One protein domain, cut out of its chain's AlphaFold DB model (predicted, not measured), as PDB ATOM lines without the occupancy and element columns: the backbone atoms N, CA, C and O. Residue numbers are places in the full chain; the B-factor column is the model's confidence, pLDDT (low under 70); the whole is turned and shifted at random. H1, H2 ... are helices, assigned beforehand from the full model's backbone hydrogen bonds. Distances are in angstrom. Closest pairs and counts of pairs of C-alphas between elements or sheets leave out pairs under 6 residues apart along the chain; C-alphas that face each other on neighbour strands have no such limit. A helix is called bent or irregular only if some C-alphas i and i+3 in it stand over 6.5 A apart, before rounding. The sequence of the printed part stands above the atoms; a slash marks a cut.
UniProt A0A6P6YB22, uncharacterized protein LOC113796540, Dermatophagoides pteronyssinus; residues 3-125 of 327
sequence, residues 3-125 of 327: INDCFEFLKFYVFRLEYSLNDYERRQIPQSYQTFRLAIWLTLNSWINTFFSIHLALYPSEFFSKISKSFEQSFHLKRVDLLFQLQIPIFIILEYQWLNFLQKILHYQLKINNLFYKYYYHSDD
ATOM      1  N   ILE A   3     142.085 108.065 171.026       70.38
ATOM      2  CA  ILE A   3     141.973 109.525 171.129       70.38
ATOM      3  C   ILE A   3     141.845 110.176 169.744       70.38
ATOM      4  O   ILE A   3     141.056 111.104 169.580       70.38
ATOM      5  N   ASN A   4     142.566 109.660 168.744       75.12
ATOM      6  CA  ASN A   4     142.437 110.098 167.354       75.12
ATOM      7  C   ASN A   4     141.057 109.758 166.802       75.12
ATOM      8  O   ASN A   4     140.416 110.604 166.196       75.12
ATOM      9  N   ASP A   5     140.578 108.545 167.076       73.19
ATOM     10  CA  ASP A   5     139.264 108.104 166.611       73.19
ATOM     11  C   ASP A   5     138.166 109.004 167.215       73.19
ATOM     12  O   ASP A   5     137.310 109.509 166.496       73.19
ATOM     13  N   CYS A   6     138.244 109.325 168.514       71.00
ATOM     14  CA  CYS A   6     137.368 110.311 169.161       71.00
ATOM     15  C   CYS A   6     137.431 111.706 168.536       71.00
ATOM     16  O   CYS A   6     136.391 112.343 168.352       71.00
ATOM     17  N   PHE A   7     138.634 112.192 168.237       80.75
ATOM     18  CA  PHE A   7     138.810 113.495 167.616       80.75
ATOM     19  C   PHE A   7     138.197 113.527 166.210       80.75
ATOM     20  O   PHE A   7     137.449 114.451 165.904       80.75
ATOM     21  N   GLU A   8     138.401 112.481 165.408       80.19
ATOM     22  CA  GLU A   8     137.774 112.310 164.092       80.19
ATOM     23  C   GLU A   8     136.235 112.319 164.170       80.19
ATOM     24  O   GLU A   8     135.569 112.915 163.320       80.19
ATOM     25  N   PHE A   9     135.639 111.752 165.226       74.00
ATOM     26  CA  PHE A   9     134.188 111.849 165.435       74.00
ATOM     27  C   PHE A   9     133.729 113.267 165.750       74.00
ATOM     28  O   PHE A   9     132.774 113.756 165.143       74.00
ATOM     29  N   LEU A  10     134.397 113.948 166.680       78.12
ATOM     30  CA  LEU A  10     134.055 115.333 167.005       78.12
ATOM     31  C   LEU A  10     134.231 116.244 165.793       78.12
ATOM     32  O   LEU A  10     133.393 117.115 165.560       78.12
ATOM     33  N   LYS A  11     135.262 115.989 164.986       83.44
ATOM     34  CA  LYS A  11     135.539 116.674 163.727       83.44
ATOM     35  C   LYS A  11     134.338 116.626 162.782       83.44
ATOM     36  O   LYS A  11     133.901 117.667 162.295       83.44
ATOM     37  N   PHE A  12     133.754 115.443 162.601       75.31
ATOM     38  CA  PHE A  12     132.609 115.241 161.717       75.31
ATOM     39  C   PHE A  12     131.294 115.791 162.296       75.31
ATOM     40  O   PHE A  12     130.587 116.537 161.622       75.31
ATOM     41  N   TYR A  13     130.954 115.444 163.542       67.50
ATOM     42  CA  TYR A  13     129.614 115.704 164.090       67.50
ATOM     43  C   TYR A  13     129.463 117.059 164.777       67.50
ATOM     44  O   TYR A  13     128.401 117.675 164.696       67.50
ATOM     45  N   VAL A  14     130.503 117.511 165.477       75.62
ATOM     46  CA  VAL A  14     130.427 118.684 166.358       75.62
ATOM     47  C   VAL A  14     131.116 119.881 165.720       75.62
ATOM     48  O   VAL A  14     130.531 120.954 165.632       75.62
ATOM     49  N   PHE A  15     132.349 119.712 165.248       83.62
ATOM     50  CA  PHE A  15     133.149 120.809 164.705       83.62
ATOM     51  C   PHE A  15     132.781 121.124 163.259       83.62
ATOM     52  O   PHE A  15     132.771 122.291 162.875       83.62
ATOM     53  N   ARG A  16     132.419 120.099 162.481       85.38
ATOM     54  CA  ARG A  16     132.096 120.176 161.050       85.38
ATOM     55  C   ARG A  16     133.261 120.674 160.171       85.38
ATOM     56  O   ARG A  16     133.032 121.139 159.058       85.38
ATOM     57  N   LEU A  17     134.501 120.588 160.656       88.38
ATOM     58  CA  LEU A  17     135.694 121.146 160.007       88.38
ATOM     59  C   LEU A  17     136.767 120.085 159.803       88.38
ATOM     60  O   LEU A  17     137.113 119.407 160.755       88.38
ATOM     61  N   GLU A  18     137.371 120.011 158.623       87.88
ATOM     62  CA  GLU A  18     138.450 119.064 158.323       87.88
ATOM     63  C   GLU A  18     139.829 119.664 158.685       87.88
ATOM     64  O   GLU A  18     140.402 120.430 157.907       87.88
ATOM     65  N   TYR A  19     140.352 119.346 159.876       89.81
ATOM     66  CA  TYR A  19     141.691 119.746 160.346       89.81
ATOM     67  C   TYR A  19     142.312 118.694 161.279       89.81
ATOM     68  O   TYR A  19     141.590 117.886 161.867       89.81
ATOM     69  N   SER A  20     143.643 118.706 161.429       88.75
ATOM     70  CA  SER A  20     144.362 117.830 162.364       88.75
ATOM     71  C   SER A  20     144.667 118.512 163.706       88.75
ATOM     72  O   SER A  20     144.688 119.740 163.819       88.75
ATOM     73  N   LEU A  21     144.958 117.715 164.742       86.44
ATOM     74  CA  LEU A  21     145.390 118.238 166.046       86.44
ATOM     75  C   LEU A  21     146.685 119.064 165.950       86.44
ATOM     76  O   LEU A  21     146.817 120.058 166.660       86.44
ATOM     77  N   ASN A  22     147.597 118.696 165.047       85.94
ATOM     78  CA  ASN A  22     148.837 119.441 164.813       85.94
ATOM     79  C   ASN A  22     148.578 120.795 164.157       85.94
ATOM     80  O   ASN A  22     149.195 121.783 164.546       85.94
ATOM     81  N   ASP A  23     147.649 120.857 163.198       86.75
ATOM     82  CA  ASP A  23     147.257 122.123 162.565       86.75
ATOM     83  C   ASP A  23     146.671 123.081 163.606       86.75
ATOM     84  O   ASP A  23     146.948 124.281 163.597       86.75
ATOM     85  N   TYR A  24     145.889 122.540 164.544       88.06
ATOM     86  CA  TYR A  24     145.312 123.311 165.636       88.06
ATOM     87  C   TYR A  24     146.372 123.823 166.620       88.06
ATOM     88  O   TYR A  24     146.357 125.000 166.978       88.06
ATOM     89  N   GLU A  25     147.307 122.970 167.045       87.25
ATOM     90  CA  GLU A  25     148.378 123.347 167.977       87.25
ATOM     91  C   GLU A  25     149.320 124.397 167.371       87.25
ATOM     92  O   GLU A  25     149.605 125.420 167.994       87.25
ATOM     93  N   ARG A  26     149.733 124.192 166.115       90.38
ATOM     94  CA  ARG A  26     150.575 125.135 165.362       90.38
ATOM     95  C   ARG A  26     149.844 126.421 164.988       90.38
ATOM     96  O   ARG A  26     150.453 127.317 164.410       90.38
ATOM     97  N   ARG A  27     148.556 126.524 165.324       88.62
ATOM     98  CA  ARG A  27     147.665 127.641 164.996       88.62
ATOM     99  C   ARG A  27     147.587 127.930 163.497       88.62
ATOM    100  O   ARG A  27     147.508 129.082 163.074       88.62
ATOM    101  N   GLN A  28     147.611 126.872 162.694       90.75
ATOM    102  CA  GLN A  28     147.648 126.919 161.237       90.75
ATOM    103  C   GLN A  28     146.615 125.960 160.634       90.75
ATOM    104  O   GLN A  28     146.946 125.093 159.831       90.75
ATOM    105  N   ILE A  29     145.341 126.121 161.000       88.06
ATOM    106  CA  ILE A  29     144.246 125.445 160.296       88.06
ATOM    107  C   ILE A  29     144.201 125.970 158.853       88.06
ATOM    108  O   ILE A  29     144.038 127.183 158.660       88.06
ATOM    109  N   PRO A  30     144.301 125.089 157.840       87.62
ATOM    110  CA  PRO A  30     144.245 125.495 156.445       87.62
ATOM    111  C   PRO A  30     142.920 126.194 156.138       87.62
ATOM    112  O   PRO A  30     141.846 125.619 156.293       87.62
ATOM    113  N   GLN A  31     142.975 127.430 155.645       85.31
ATOM    114  CA  GLN A  31     141.786 128.181 155.225       85.31
ATOM    115  C   GLN A  31     141.363 127.780 153.804       85.31
ATOM    116  O   GLN A  31     141.229 128.610 152.908       85.31
ATOM    117  N   SER A  32     141.225 126.474 153.577       86.88
ATOM    118  CA  SER A  32     140.892 125.901 152.274       86.88
ATOM    119  C   SER A  32     139.430 125.471 152.222       86.88
ATOM    120  O   SER A  32     138.831 125.125 153.240       86.88
ATOM    121  N   TYR A  33     138.858 125.404 151.017       79.75
ATOM    122  CA  TYR A  33     137.512 124.856 150.828       79.75
ATOM    123  C   TYR A  33     137.358 123.457 151.444       79.75
ATOM    124  O   TYR A  33     136.321 123.139 152.016       79.75
ATOM    125  N   GLN A  34     138.405 122.633 151.381       83.81
ATOM    126  CA  GLN A  34     138.381 121.264 151.886       83.81
ATOM    127  C   GLN A  34     138.135 121.201 153.398       83.81
ATOM    128  O   GLN A  34     137.378 120.346 153.854       83.81
ATOM    129  N   THR A  35     138.686 122.161 154.143       86.19
ATOM    130  CA  THR A  35     138.491 122.312 155.589       86.19
ATOM    131  C   THR A  35     137.052 122.667 155.947       86.19
ATOM    132  O   THR A  35     136.506 122.126 156.904       86.19
ATOM    133  N   PHE A  36     136.397 123.511 155.151       86.31
ATOM    134  CA  PHE A  36     135.031 123.969 155.424       86.31
ATOM    135  C   PHE A  36     133.946 123.199 154.667       86.31
ATOM    136  O   PHE A  36     132.765 123.431 154.907       86.31
ATOM    137  N   ARG A  37     134.301 122.281 153.764       84.44
ATOM    138  CA  ARG A  37     133.359 121.593 152.864       84.44
ATOM    139  C   ARG A  37     132.167 120.994 153.607       84.44
ATOM    140  O   ARG A  37     131.024 121.177 153.194       84.44
ATOM    141  N   LEU A  38     132.441 120.277 154.696       79.88
ATOM    142  CA  LEU A  38     131.410 119.605 155.480       79.88
ATOM    143  C   LEU A  38     130.532 120.609 156.243       79.88
ATOM    144  O   LEU A  38     129.309 120.488 156.211       79.88
ATOM    145  N   ALA A  39     131.139 121.634 156.847       85.00
ATOM    146  CA  ALA A  39     130.428 122.751 157.458       85.00
ATOM    147  C   ALA A  39     129.492 123.437 156.462       85.00
ATOM    148  O   ALA A  39     128.309 123.571 156.748       85.00
ATOM    149  N   ILE A  40     129.986 123.812 155.280       81.38
ATOM    150  CA  ILE A  40     129.200 124.487 154.241       81.38
ATOM    151  C   ILE A  40     128.014 123.614 153.819       81.38
ATOM    152  O   ILE A  40     126.883 124.089 153.792       81.38
ATOM    153  N   TRP A  41     128.242 122.327 153.543       78.25
ATOM    154  CA  TRP A  41     127.174 121.423 153.110       78.25
ATOM    155  C   TRP A  41     126.098 121.213 154.185       78.25
ATOM    156  O   TRP A  41     124.905 121.307 153.891       78.25
ATOM    157  N   LEU A  42     126.498 120.957 155.435       76.88
ATOM    158  CA  LEU A  42     125.551 120.742 156.532       76.88
ATOM    159  C   LEU A  42     124.782 122.019 156.884       76.88
ATOM    160  O   LEU A  42     123.567 121.965 157.042       76.88
ATOM    161  N   THR A  43     125.470 123.159 156.974       84.06
ATOM    162  CA  THR A  43     124.850 124.445 157.338       84.06
ATOM    163  C   THR A  43     123.877 124.922 156.267       84.06
ATOM    164  O   THR A  43     122.762 125.303 156.606       84.06
ATOM    165  N   LEU A  44     124.230 124.831 154.979       79.69
ATOM    166  CA  LEU A  44     123.314 125.188 153.891       79.69
ATOM    167  C   LEU A  44     122.048 124.329 153.918       79.69
ATOM    168  O   LEU A  44     120.949 124.874 153.880       79.69
ATOM    169  N   ASN A  45     122.180 123.004 154.050       75.50
ATOM    170  CA  ASN A  45     121.016 122.117 154.150       75.50
ATOM    171  C   ASN A  45     120.171 122.404 155.401       75.50
ATOM    172  O   ASN A  45     118.943 122.374 155.335       75.50
ATOM    173  N   SER A  46     120.814 122.707 156.530       79.06
ATOM    174  CA  SER A  46     120.143 123.075 157.782       79.06
ATOM    175  C   SER A  46     119.324 124.362 157.629       79.06
ATOM    176  O   SER A  46     118.139 124.394 157.969       79.06
ATOM    177  N   TRP A  47     119.901 125.401 157.017       83.69
ATOM    178  CA  TRP A  47     119.206 126.662 156.748       83.69
ATOM    179  C   TRP A  47     118.089 126.517 155.714       83.69
ATOM    180  O   TRP A  47     117.008 127.050 155.935       83.69
ATOM    181  N   ILE A  48     118.297 125.756 154.633       78.94
ATOM    182  CA  ILE A  48     117.245 125.463 153.643       78.94
ATOM    183  C   ILE A  48     116.056 124.772 154.317       78.94
ATOM    184  O   ILE A  48     114.919 125.209 154.146       78.94
ATOM    185  N   ASN A  49     116.311 123.744 155.134       75.69
ATOM    186  CA  ASN A  49     115.259 123.072 155.899       75.69
ATOM    187  C   ASN A  49     114.566 124.030 156.869       75.69
ATOM    188  O   ASN A  49     113.345 124.010 156.975       75.69
ATOM    189  N   THR A  50     115.321 124.904 157.535       80.44
ATOM    190  CA  THR A  50     114.759 125.899 158.458       80.44
ATOM    191  C   THR A  50     113.842 126.882 157.725       80.44
ATOM    192  O   THR A  50     112.721 127.114 158.173       80.44
ATOM    193  N   PHE A  51     114.259 127.412 156.570       80.25
ATOM    194  CA  PHE A  51     113.422 128.295 155.750       80.25
ATOM    195  C   PHE A  51     112.174 127.590 155.227       80.25
ATOM    196  O   PHE A  51     111.090 128.170 155.254       80.25
ATOM    197  N   PHE A  52     112.306 126.336 154.798       77.44
ATOM    198  CA  PHE A  52     111.173 125.526 154.369       77.44
ATOM    199  C   PHE A  52     110.173 125.297 155.512       77.44
ATOM    200  O   PHE A  52     108.973 125.502 155.333       77.44
ATOM    201  N   SER A  53     110.655 124.961 156.712       75.50
ATOM    202  CA  SER A  53     109.816 124.824 157.908       75.50
ATOM    203  C   SER A  53     109.130 126.136 158.295       75.50
ATOM    204  O   SER A  53     107.948 126.118 158.629       75.50
ATOM    205  N   ILE A  54     109.824 127.278 158.208       80.06
ATOM    206  CA  ILE A  54     109.229 128.606 158.439       80.06
ATOM    207  C   ILE A  54     108.130 128.892 157.412       80.06
ATOM    208  O   ILE A  54     107.049 129.343 157.782       80.06
ATOM    209  N   HIS A  55     108.382 128.613 156.132       78.00
ATOM    210  CA  HIS A  55     107.398 128.823 155.076       78.00
ATOM    211  C   HIS A  55     106.137 127.982 155.309       78.00
ATOM    212  O   HIS A  55     105.037 128.529 155.288       78.00
ATOM    213  N   LEU A  56     106.298 126.692 155.624       73.50
ATOM    214  CA  LEU A  56     105.187 125.804 155.972       73.50
ATOM    215  C   LEU A  56     104.421 126.270 157.217       73.50
ATOM    216  O   LEU A  56     103.202 126.122 157.273       73.50
ATOM    217  N   ALA A  57     105.116 126.827 158.211       78.50
ATOM    218  CA  ALA A  57     104.488 127.333 159.427       78.50
ATOM    219  C   ALA A  57     103.662 128.609 159.186       78.50
ATOM    220  O   ALA A  57     102.615 128.775 159.810       78.50
ATOM    221  N   LEU A  58     104.121 129.502 158.302       75.31
ATOM    222  CA  LEU A  58     103.437 130.759 157.972       75.31
ATOM    223  C   LEU A  58     102.315 130.572 156.942       75.31
ATOM    224  O   LEU A  58     101.280 131.228 157.037       75.31
ATOM    225  N   TYR A  59     102.512 129.673 155.977       76.56
ATOM    226  CA  TYR A  59     101.587 129.404 154.878       76.56
ATOM    227  C   TYR A  59     101.271 127.902 154.816       76.56
ATOM    228  O   TYR A  59     101.753 127.197 153.926       76.56
ATOM    229  N   PRO A  60     100.479 127.376 155.767       71.69
ATOM    230  CA  PRO A  60     100.150 125.959 155.789       71.69
ATOM    231  C   PRO A  60      99.307 125.604 154.561       71.69
ATOM    232  O   PRO A  60      98.184 126.083 154.400       71.69
ATOM    233  N   SER A  61      99.834 124.739 153.694       74.62
ATOM    234  CA  SER A  61      99.077 124.234 152.550       74.62
ATOM    235  C   SER A  61      97.912 123.352 153.019       74.62
ATOM    236  O   SER A  61      97.990 122.681 154.055       74.62
ATOM    237  N   GLU A  62      96.819 123.296 152.244       72.56
ATOM    238  CA  GLU A  62      95.687 122.404 152.552       72.56
ATOM    239  C   GLU A  62      96.134 120.946 152.717       72.56
ATOM    240  O   GLU A  62      95.595 120.193 153.530       72.56
ATOM    241  N   PHE A  63      97.151 120.553 151.952       69.69
ATOM    242  CA  PHE A  63      97.763 119.240 152.020       69.69
ATOM    243  C   PHE A  63      98.480 119.004 153.355       69.69
ATOM    244  O   PHE A  63      98.224 117.995 154.014       69.69
ATOM    245  N   PHE A  64      99.321 119.948 153.792       71.06
ATOM    246  CA  PHE A  64      99.985 119.864 155.092       71.06
ATOM    247  C   PHE A  64      98.963 119.800 156.233       71.06
ATOM    248  O   PHE A  64      99.093 118.974 157.134       71.06
ATOM    249  N   SER A  65      97.881 120.583 156.148       76.31
ATOM    250  CA  SER A  65      96.776 120.523 157.111       76.31
ATOM    251  C   SER A  65      96.105 119.141 157.149       76.31
ATOM    252  O   SER A  65      95.848 118.611 158.230       76.31
ATOM    253  N   LYS A  66      95.862 118.514 155.987       80.38
ATOM    254  CA  LYS A  66      95.295 117.156 155.900       80.38
ATOM    255  C   LYS A  66      96.221 116.101 156.505       80.38
ATOM    256  O   LYS A  66      95.747 115.265 157.270       80.38
ATOM    257  N   ILE A  67      97.521 116.153 156.213       74.44
ATOM    258  CA  ILE A  67      98.501 115.239 156.819       74.44
ATOM    259  C   ILE A  67      98.566 115.437 158.325       74.44
ATOM    260  O   ILE A  67      98.498 114.456 159.060       74.44
ATOM    261  N   SER A  68      98.672 116.685 158.785       68.25
ATOM    262  CA  SER A  68      98.739 116.998 160.211       68.25
ATOM    263  C   SER A  68      97.518 116.440 160.940       68.25
ATOM    264  O   SER A  68      97.677 115.762 161.948       68.25
ATOM    265  N   LYS A  69      96.309 116.619 160.388       81.44
ATOM    266  CA  LYS A  69      95.073 116.038 160.940       81.44
ATOM    267  C   LYS A  69      95.079 114.510 160.938       81.44
ATOM    268  O   LYS A  69      94.636 113.903 161.908       81.44
ATOM    269  N   SER A  70      95.583 113.882 159.878       79.62
ATOM    270  CA  SER A  70      95.722 112.423 159.831       79.62
ATOM    271  C   SER A  70      96.692 111.922 160.906       79.62
ATOM    272  O   SER A  70      96.401 110.934 161.570       79.62
ATOM    273  N   PHE A  71      97.813 112.617 161.119       68.25
ATOM    274  CA  PHE A  71      98.772 112.313 162.183       68.25
ATOM    275  C   PHE A  71      98.168 112.510 163.579       68.25
ATOM    276  O   PHE A  71      98.322 111.650 164.444       68.25
ATOM    277  N   GLU A  72      97.444 113.609 163.792       73.19
ATOM    278  CA  GLU A  72      96.700 113.880 165.027       73.19
ATOM    279  C   GLU A  72      95.722 112.748 165.355       73.19
ATOM    280  O   GLU A  72      95.669 112.286 166.494       73.19
ATOM    281  N   GLN A  73      95.004 112.244 164.348       77.88
ATOM    282  CA  GLN A  73      94.082 111.121 164.500       77.88
ATOM    283  C   GLN A  73      94.803 109.804 164.798       77.88
ATOM    284  O   GLN A  73      94.382 109.084 165.699       77.88
ATOM    285  N   SER A  74      95.891 109.494 164.084       71.25
ATOM    286  CA  SER A  74      96.637 108.242 164.268       71.25
ATOM    287  C   SER A  74      97.327 108.136 165.628       71.25
ATOM    288  O   SER A  74      97.434 107.036 166.163       71.25
ATOM    289  N   PHE A  75      97.792 109.254 166.189       57.66
ATOM    290  CA  PHE A  75      98.534 109.272 167.456       57.66
ATOM    291  C   PHE A  75      97.739 109.867 168.628       57.66
ATOM    292  O   PHE A  75      98.286 110.023 169.717       57.66
ATOM    293  N   HIS A  76      96.460 110.202 168.420       64.44
ATOM    294  CA  HIS A  76      95.606 110.898 169.392       64.44
ATOM    295  C   HIS A  76      96.228 112.193 169.949       64.44
ATOM    296  O   HIS A  76      95.991 112.580 171.095       64.44
ATOM    297  N   LEU A  77      97.025 112.877 169.128       54.56
ATOM    298  CA  LEU A  77      97.657 114.148 169.467       54.56
ATOM    299  C   LEU A  77      96.762 115.307 169.025       54.56
ATOM    300  O   LEU A  77      96.016 115.202 168.057       54.56
ATOM    301  N   LYS A  78      96.843 116.434 169.731       54.72
ATOM    302  CA  LYS A  78      96.212 117.696 169.322       54.72
ATOM    303  C   LYS A  78      97.310 118.709 169.039       54.72
ATOM    304  O   LYS A  78      98.253 118.788 169.824       54.72
ATOM    305  N   ARG A  79      97.144 119.516 167.987       64.62
ATOM    306  CA  ARG A  79      98.050 120.613 167.623       64.62
ATOM    307  C   ARG A  79      99.456 120.150 167.218       64.62
ATOM    308  O   ARG A  79     100.462 120.623 167.745       64.62
ATOM    309  N   VAL A  80      99.537 119.216 166.271       65.25
ATOM    310  CA  VAL A  80     100.824 118.745 165.711       65.25
ATOM    311  C   VAL A  80     101.581 119.877 164.992       65.25
ATOM    312  O   VAL A  80     102.811 119.869 164.950       65.25
ATOM    313  N   ASP A  81     100.873 120.908 164.527       67.31
ATOM    314  CA  ASP A  81     101.438 122.163 164.015       67.31
ATOM    315  C   ASP A  81     102.449 122.805 164.982       67.31
ATOM    316  O   ASP A  81     103.501 123.276 164.548       67.31
ATOM    317  N   LEU A  82     102.183 122.761 166.294       64.69
ATOM    318  CA  LEU A  82     103.072 123.328 167.314       64.69
ATOM    319  C   LEU A  82     104.407 122.581 167.411       64.69
ATOM    320  O   LEU A  82     105.433 123.202 167.679       64.69
ATOM    321  N   LEU A  83     104.422 121.265 167.170       58.66
ATOM    322  CA  LEU A  83     105.658 120.476 167.176       58.66
ATOM    323  C   LEU A  83     106.566 120.871 166.007       58.66
ATOM    324  O   LEU A  83     107.772 121.035 166.188       58.66
ATOM    325  N   PHE A  84     105.982 121.095 164.827       66.12
ATOM    326  CA  PHE A  84     106.715 121.599 163.666       66.12
ATOM    327  C   PHE A  84     107.206 123.035 163.876       66.12
ATOM    328  O   PHE A  84     108.330 123.365 163.501       66.12
ATOM    329  N   GLN A  85     106.411 123.883 164.535       71.88
ATOM    330  CA  GLN A  85     106.839 125.234 164.901       71.88
ATOM    331  C   GLN A  85     107.978 125.227 165.929       71.88
ATOM    332  O   GLN A  85     108.892 126.034 165.807       71.88
ATOM    333  N   LEU A  86     107.973 124.300 166.896       63.97
ATOM    334  CA  LEU A  86     109.033 124.137 167.903       63.97
ATOM    335  C   LEU A  86     110.370 123.683 167.287       63.97
ATOM    336  O   LEU A  86     111.438 123.996 167.811       63.97
ATOM    337  N   GLN A  87     110.334 122.988 166.152       69.12
ATOM    338  CA  GLN A  87     111.535 122.557 165.439       69.12
ATOM    339  C   GLN A  87     112.371 123.743 164.921       69.12
ATOM    340  O   GLN A  87     113.600 123.679 164.924       69.12
ATOM    341  N   ILE A  88     111.718 124.842 164.532       77.88
ATOM    342  CA  ILE A  88     112.366 126.048 163.995       77.88
ATOM    343  C   ILE A  88     113.341 126.682 165.009       77.88
ATOM    344  O   ILE A  88     114.528 126.789 164.689       77.88
ATOM    345  N   PRO A  89     112.924 127.083 166.232       78.69
ATOM    346  CA  PRO A  89     113.843 127.667 167.203       78.69
ATOM    347  C   PRO A  89     114.927 126.677 167.641       78.69
ATOM    348  O   PRO A  89     116.054 127.101 167.878       78.69
ATOM    349  N   ILE A  90     114.639 125.369 167.694       72.31
ATOM    350  CA  ILE A  90     115.652 124.348 168.008       72.31
ATOM    351  C   ILE A  90     116.770 124.351 166.959       72.31
ATOM    352  O   ILE A  90     117.945 124.399 167.325       72.31
ATOM    353  N   PHE A  91     116.434 124.345 165.667       77.31
ATOM    354  CA  PHE A  91     117.438 124.399 164.602       77.31
ATOM    355  C   PHE A  91     118.237 125.703 164.610       77.31
ATOM    356  O   PHE A  91     119.461 125.657 164.494       77.31
ATOM    357  N   ILE A  92     117.585 126.844 164.851       81.06
ATOM    358  CA  ILE A  92     118.274 128.136 164.976       81.06
ATOM    359  C   ILE A  92     119.265 128.121 166.151       81.06
ATOM    360  O   ILE A  92     120.411 128.542 165.993       81.06
ATOM    361  N   ILE A  93     118.860 127.609 167.320       77.69
ATOM    362  CA  ILE A  93     119.731 127.508 168.502       77.69
ATOM    363  C   ILE A  93     120.933 126.602 168.217       77.69
ATOM    364  O   ILE A  93     122.058 126.959 168.571       77.69
ATOM    365  N   LEU A  94     120.719 125.452 167.572       77.06
ATOM    366  CA  LEU A  94     121.793 124.514 167.239       77.06
ATOM    367  C   LEU A  94     122.804 125.121 166.256       77.06
ATOM    368  O   LEU A  94     124.011 125.000 166.474       77.06
ATOM    369  N   GLU A  95     122.341 125.815 165.213       85.75
ATOM    370  CA  GLU A  95     123.234 126.502 164.270       85.75
ATOM    371  C   GLU A  95     123.990 127.659 164.937       85.75
ATOM    372  O   GLU A  95     125.194 127.816 164.727       85.75
ATOM    373  N   TYR A  96     123.337 128.419 165.820       86.31
ATOM    374  CA  TYR A  96     123.997 129.462 166.608       86.31
ATOM    375  C   TYR A  96     125.079 128.897 167.543       86.31
ATOM    376  O   TYR A  96     126.190 129.430 167.628       86.31
ATOM    377  N   GLN A  97     124.792 127.789 168.233       78.94
ATOM    378  CA  GLN A  97     125.779 127.100 169.066       78.94
ATOM    379  C   GLN A  97     126.975 126.623 168.239       78.94
ATOM    380  O   GLN A  97     128.118 126.791 168.668       78.94
ATOM    381  N   TRP A  98     126.730 126.067 167.051       87.38
ATOM    382  CA  TRP A  98     127.799 125.648 166.154       87.38
ATOM    383  C   TRP A  98     128.659 126.831 165.682       87.38
ATOM    384  O   TRP A  98     129.882 126.732 165.740       87.38
ATOM    385  N   LEU A  99     128.064 127.971 165.311       87.94
ATOM    386  CA  LEU A  99     128.816 129.180 164.939       87.94
ATOM    387  C   LEU A  99     129.737 129.662 166.072       87.94
ATOM    388  O   LEU A  99     130.896 130.005 165.831       87.94
ATOM    389  N   ASN A 100     129.269 129.603 167.322       86.44
ATOM    390  CA  ASN A 100     130.104 129.900 168.488       86.44
ATOM    391  C   ASN A 100     131.278 128.917 168.635       86.44
ATOM    392  O   ASN A 100     132.388 129.320 168.994       86.44
ATOM    393  N   PHE A 101     131.061 127.623 168.371       84.00
ATOM    394  CA  PHE A 101     132.143 126.636 168.354       84.00
ATOM    395  C   PHE A 101     133.130 126.893 167.220       84.00
ATOM    396  O   PHE A 101     134.337 126.879 167.463       84.00
ATOM    397  N   LEU A 102     132.635 127.182 166.017       89.69
ATOM    398  CA  LEU A 102     133.446 127.518 164.855       89.69
ATOM    399  C   LEU A 102     134.379 128.689 165.169       89.69
ATOM    400  O   LEU A 102     135.587 128.587 164.967       89.69
ATOM    401  N   GLN A 103     133.839 129.770 165.735       90.31
ATOM    402  CA  GLN A 103     134.632 130.933 166.117       90.31
ATOM    403  C   GLN A 103     135.717 130.559 167.133       90.31
ATOM    404  O   GLN A 103     136.876 130.930 166.952       90.31
ATOM    405  N   LYS A 104     135.383 129.779 168.169       89.31
ATOM    406  CA  LYS A 104     136.362 129.320 169.171       89.31
ATOM    407  C   LYS A 104     137.460 128.441 168.572       89.31
ATOM    408  O   LYS A 104     138.598 128.526 169.027       89.31
ATOM    409  N   ILE A 105     137.134 127.611 167.581       89.44
ATOM    410  CA  ILE A 105     138.104 126.756 166.886       89.44
ATOM    411  C   ILE A 105     139.044 127.609 166.033       89.44
ATOM    412  O   ILE A 105     140.256 127.469 166.155       89.44
ATOM    413  N   LEU A 106     138.505 128.532 165.232       88.69
ATOM    414  CA  LEU A 106     139.305 129.396 164.357       88.69
ATOM    415  C   LEU A 106     140.203 130.372 165.132       88.69
ATOM    416  O   LEU A 106     141.281 130.715 164.658       88.69
ATOM    417  N   HIS A 107     139.796 130.782 166.338       91.25
ATOM    418  CA  HIS A 107     140.623 131.591 167.243       91.25
ATOM    419  C   HIS A 107     141.542 130.752 168.146       91.25
ATOM    420  O   HIS A 107     142.226 131.310 169.005       91.25
ATOM    421  N   TYR A 108     141.563 129.425 167.988       89.38
ATOM    422  CA  TYR A 108     142.382 128.500 168.781       89.38
ATOM    423  C   TYR A 108     142.122 128.556 170.298       89.38
ATOM    424  O   TYR A 108     143.003 128.283 171.114       89.38
ATOM    425  N   GLN A 109     140.895 128.895 170.701       88.94
ATOM    426  CA  GLN A 109     140.486 129.044 172.106       88.94
ATOM    427  C   GLN A 109     139.747 127.816 172.661       88.94
ATOM    428  O   GLN A 109     139.396 127.766 173.844       88.94
ATOM    429  N   LEU A 110     139.488 126.805 171.831       85.19
ATOM    430  CA  LEU A 110     138.798 125.589 172.241       85.19
ATOM    431  C   LEU A 110     139.699 124.706 173.126       85.19
ATOM    432  O   LEU A 110     140.547 123.957 172.644       85.19
ATOM    433  N   LYS A 111     139.465 124.748 174.446       82.56
ATOM    434  CA  LYS A 111     140.204 123.952 175.451       82.56
ATOM    435  C   LYS A 111     140.149 122.439 175.205       82.56
ATOM    436  O   LYS A 111     141.074 121.729 175.585       82.56
ATOM    437  N   ILE A 112     139.082 121.957 174.571       77.44
ATOM    438  CA  ILE A 112     138.887 120.537 174.251       77.44
ATOM    439  C   ILE A 112     140.012 120.028 173.340       77.44
ATOM    440  O   ILE A 112     140.573 118.972 173.610       77.44
ATOM    441  N   ASN A 113     140.423 120.800 172.334       82.31
ATOM    442  CA  ASN A 113     141.511 120.393 171.443       82.31
ATOM    443  C   ASN A 113     142.860 120.331 172.158       82.31
ATOM    444  O   ASN A 113     143.646 119.426 171.897       82.31
ATOM    445  N   ASN A 114     143.101 121.234 173.112       80.56
ATOM    446  CA  ASN A 114     144.308 121.196 173.939       80.56
ATOM    447  C   ASN A 114     144.342 119.936 174.820       80.56
ATOM    448  O   ASN A 114     145.409 119.360 175.022       80.56
ATOM    449  N   LEU A 115     143.181 119.481 175.316       78.75
ATOM    450  CA  LEU A 115     143.076 118.197 176.016       78.75
ATOM    451  C   LEU A 115     143.409 117.040 175.069       78.75
ATOM    452  O   LEU A 115     144.255 116.219 175.410       78.75
ATOM    453  N   PHE A 116     142.811 116.997 173.873       81.38
ATOM    454  CA  PHE A 116     143.106 115.955 172.883       81.38
ATOM    455  C   PHE A 116     144.590 115.903 172.518       81.38
ATOM    456  O   PHE A 116     145.171 114.823 172.531       81.38
ATOM    457  N   TYR A 117     145.216 117.054 172.272       80.25
ATOM    458  CA  TYR A 117     146.645 117.143 171.985       80.25
ATOM    459  C   TYR A 117     147.497 116.601 173.144       80.25
ATOM    460  O   TYR A 117     148.339 115.725 172.937       80.25
ATOM    461  N   LYS A 118     147.218 117.046 174.380       78.88
ATOM    462  CA  LYS A 118     147.925 116.592 175.588       78.88
ATOM    463  C   LYS A 118     147.839 115.074 175.759       78.88
ATOM    464  O   LYS A 118     148.849 114.437 176.037       78.88
ATOM    465  N   TYR A 119     146.656 114.490 175.584       73.00
ATOM    466  CA  TYR A 119     146.472 113.046 175.742       73.00
ATOM    467  C   TYR A 119     147.009 112.232 174.556       73.00
ATOM    468  O   TYR A 119     147.357 111.067 174.740       73.00
ATOM    469  N   TYR A 120     147.085 112.819 173.358       73.31
ATOM    470  CA  TYR A 120     147.588 112.144 172.163       73.31
ATOM    471  C   TYR A 120     149.123 112.072 172.121       73.31
ATOM    472  O   TYR A 120     149.654 111.020 171.777       73.31
ATOM    473  N   TYR A 121     149.830 113.151 172.493       71.25
ATOM    474  CA  TYR A 121     151.295 113.250 172.377       71.25
ATOM    475  C   TYR A 121     152.077 112.999 173.680       71.25
ATOM    476  O   TYR A 121     153.215 112.548 173.611       71.25
ATOM    477  N   HIS A 122     151.495 113.220 174.867       66.50
ATOM    478  CA  HIS A 122     152.148 112.929 176.160       66.50
ATOM    479  C   HIS A 122     151.657 111.620 176.797       66.50
ATOM    480  O   HIS A 122     151.515 111.506 178.015       66.50
ATOM    481  N   SER A 123     151.383 110.603 175.978       58.28
ATOM    482  CA  SER A 123     150.845 109.322 176.449       58.28
ATOM    483  C   SER A 123     151.825 108.468 177.265       58.28
ATOM    484  O   SER A 123     151.389 107.480 177.863       58.28
ATOM    485  N   ASP A 124     153.113 108.826 177.302       57.44
ATOM    486  CA  ASP A 124     154.158 108.034 177.959       57.44
ATOM    487  C   ASP A 124     154.151 108.174 179.491       57.44
ATOM    488  O   ASP A 124     154.239 107.155 180.177       57.44
ATOM    489  N   ASP A 125     153.867 109.364 180.039       53.50
ATOM    490  CA  ASP A 125     153.613 109.556 181.484       53.50
ATOM    491  C   ASP A 125     152.259 108.965 181.924       53.50
ATOM    492  O   ASP A 125     152.038 108.613 183.084       53.50
TER     493      ASP A 125
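What this domain is: This is residues 3 to 125 of the 327 residues of the protein "uncharacterized protein LOC113796540" of Dermatophagoides pteronyssinus (UniProt A0A6P6YB22). Two long helices, H3 and H5, run side by side in opposite ways as a rod, with H4 set crosswise at one end and a small group, H1 and H2 packed on H6, at the other. H1 also reaches H5 with its last residues. The printed part has 123 residues with six named helices, H1 to H6 along the chain, and no named strand; the class is all helix. It is only just loose, close to extended, with a radius of gyration of the C-alphas of 20.3 A and spans of 62 by 30 by 19 A.

How they stand to each other: H1, residues 3 to 15, touches H6, residues 111 to 121, with residues 3 to 7 alone, at a shallow tilt of 24 degrees, opposite ways; the closest C-alphas, of Ile 3 and Tyr 120, are 6.3 A apart. H2, residues 21 to 25, touches H6 too, closest at the C-alphas of Leu 21 and Tyr 117, 6.2 A. H3, residues 33 to 58, touches the hub H5, residues 80 to 106, at a shallow tilt of 24 degrees, opposite ways, closest at the C-alphas of Thr 50 and Ile 88, 6.0 A. H4, residues 62 to 75, touches H5 with residues 68 to 72 alone, about perpendicular at 82 degrees, closest at the C-alphas of Ser 68 and Val 80, 6.1 A. H1 touches H5 with residues 14 to 15 alone, at a steep tilt of 55 degrees, closest at the C-alphas of Phe 15 and Leu 102, 6.7 A. The helix packing is part aligned, part crossed. Every O i to N i+4 pair is within hydrogen-bond range in H2, H4 and H6; H1 has 8 of 9, H3 20 of 22 and H5 21 of 23.

Where its parts are: H1 begins at C-alpha 3, (141.973, 109.525, 171.129). H3 is 35.3 A long and irregular, with C-alphas 35 and 38 7.6 A apart, and has a kink of 30 degrees near residue 40. H4 is 20.1 A long and H5 40.0 A. H6 ends at C-alpha 121, (151.295, 113.250, 172.377).

The domain as a whole: The C-alphas farthest apart, of Glu 62 and Asp 125, are 66.0 A apart. The printed part has no cut and no long link. Its mean pLDDT is 78.1, with 20 residues under 70, among them 75 to 84 and 122 to 125.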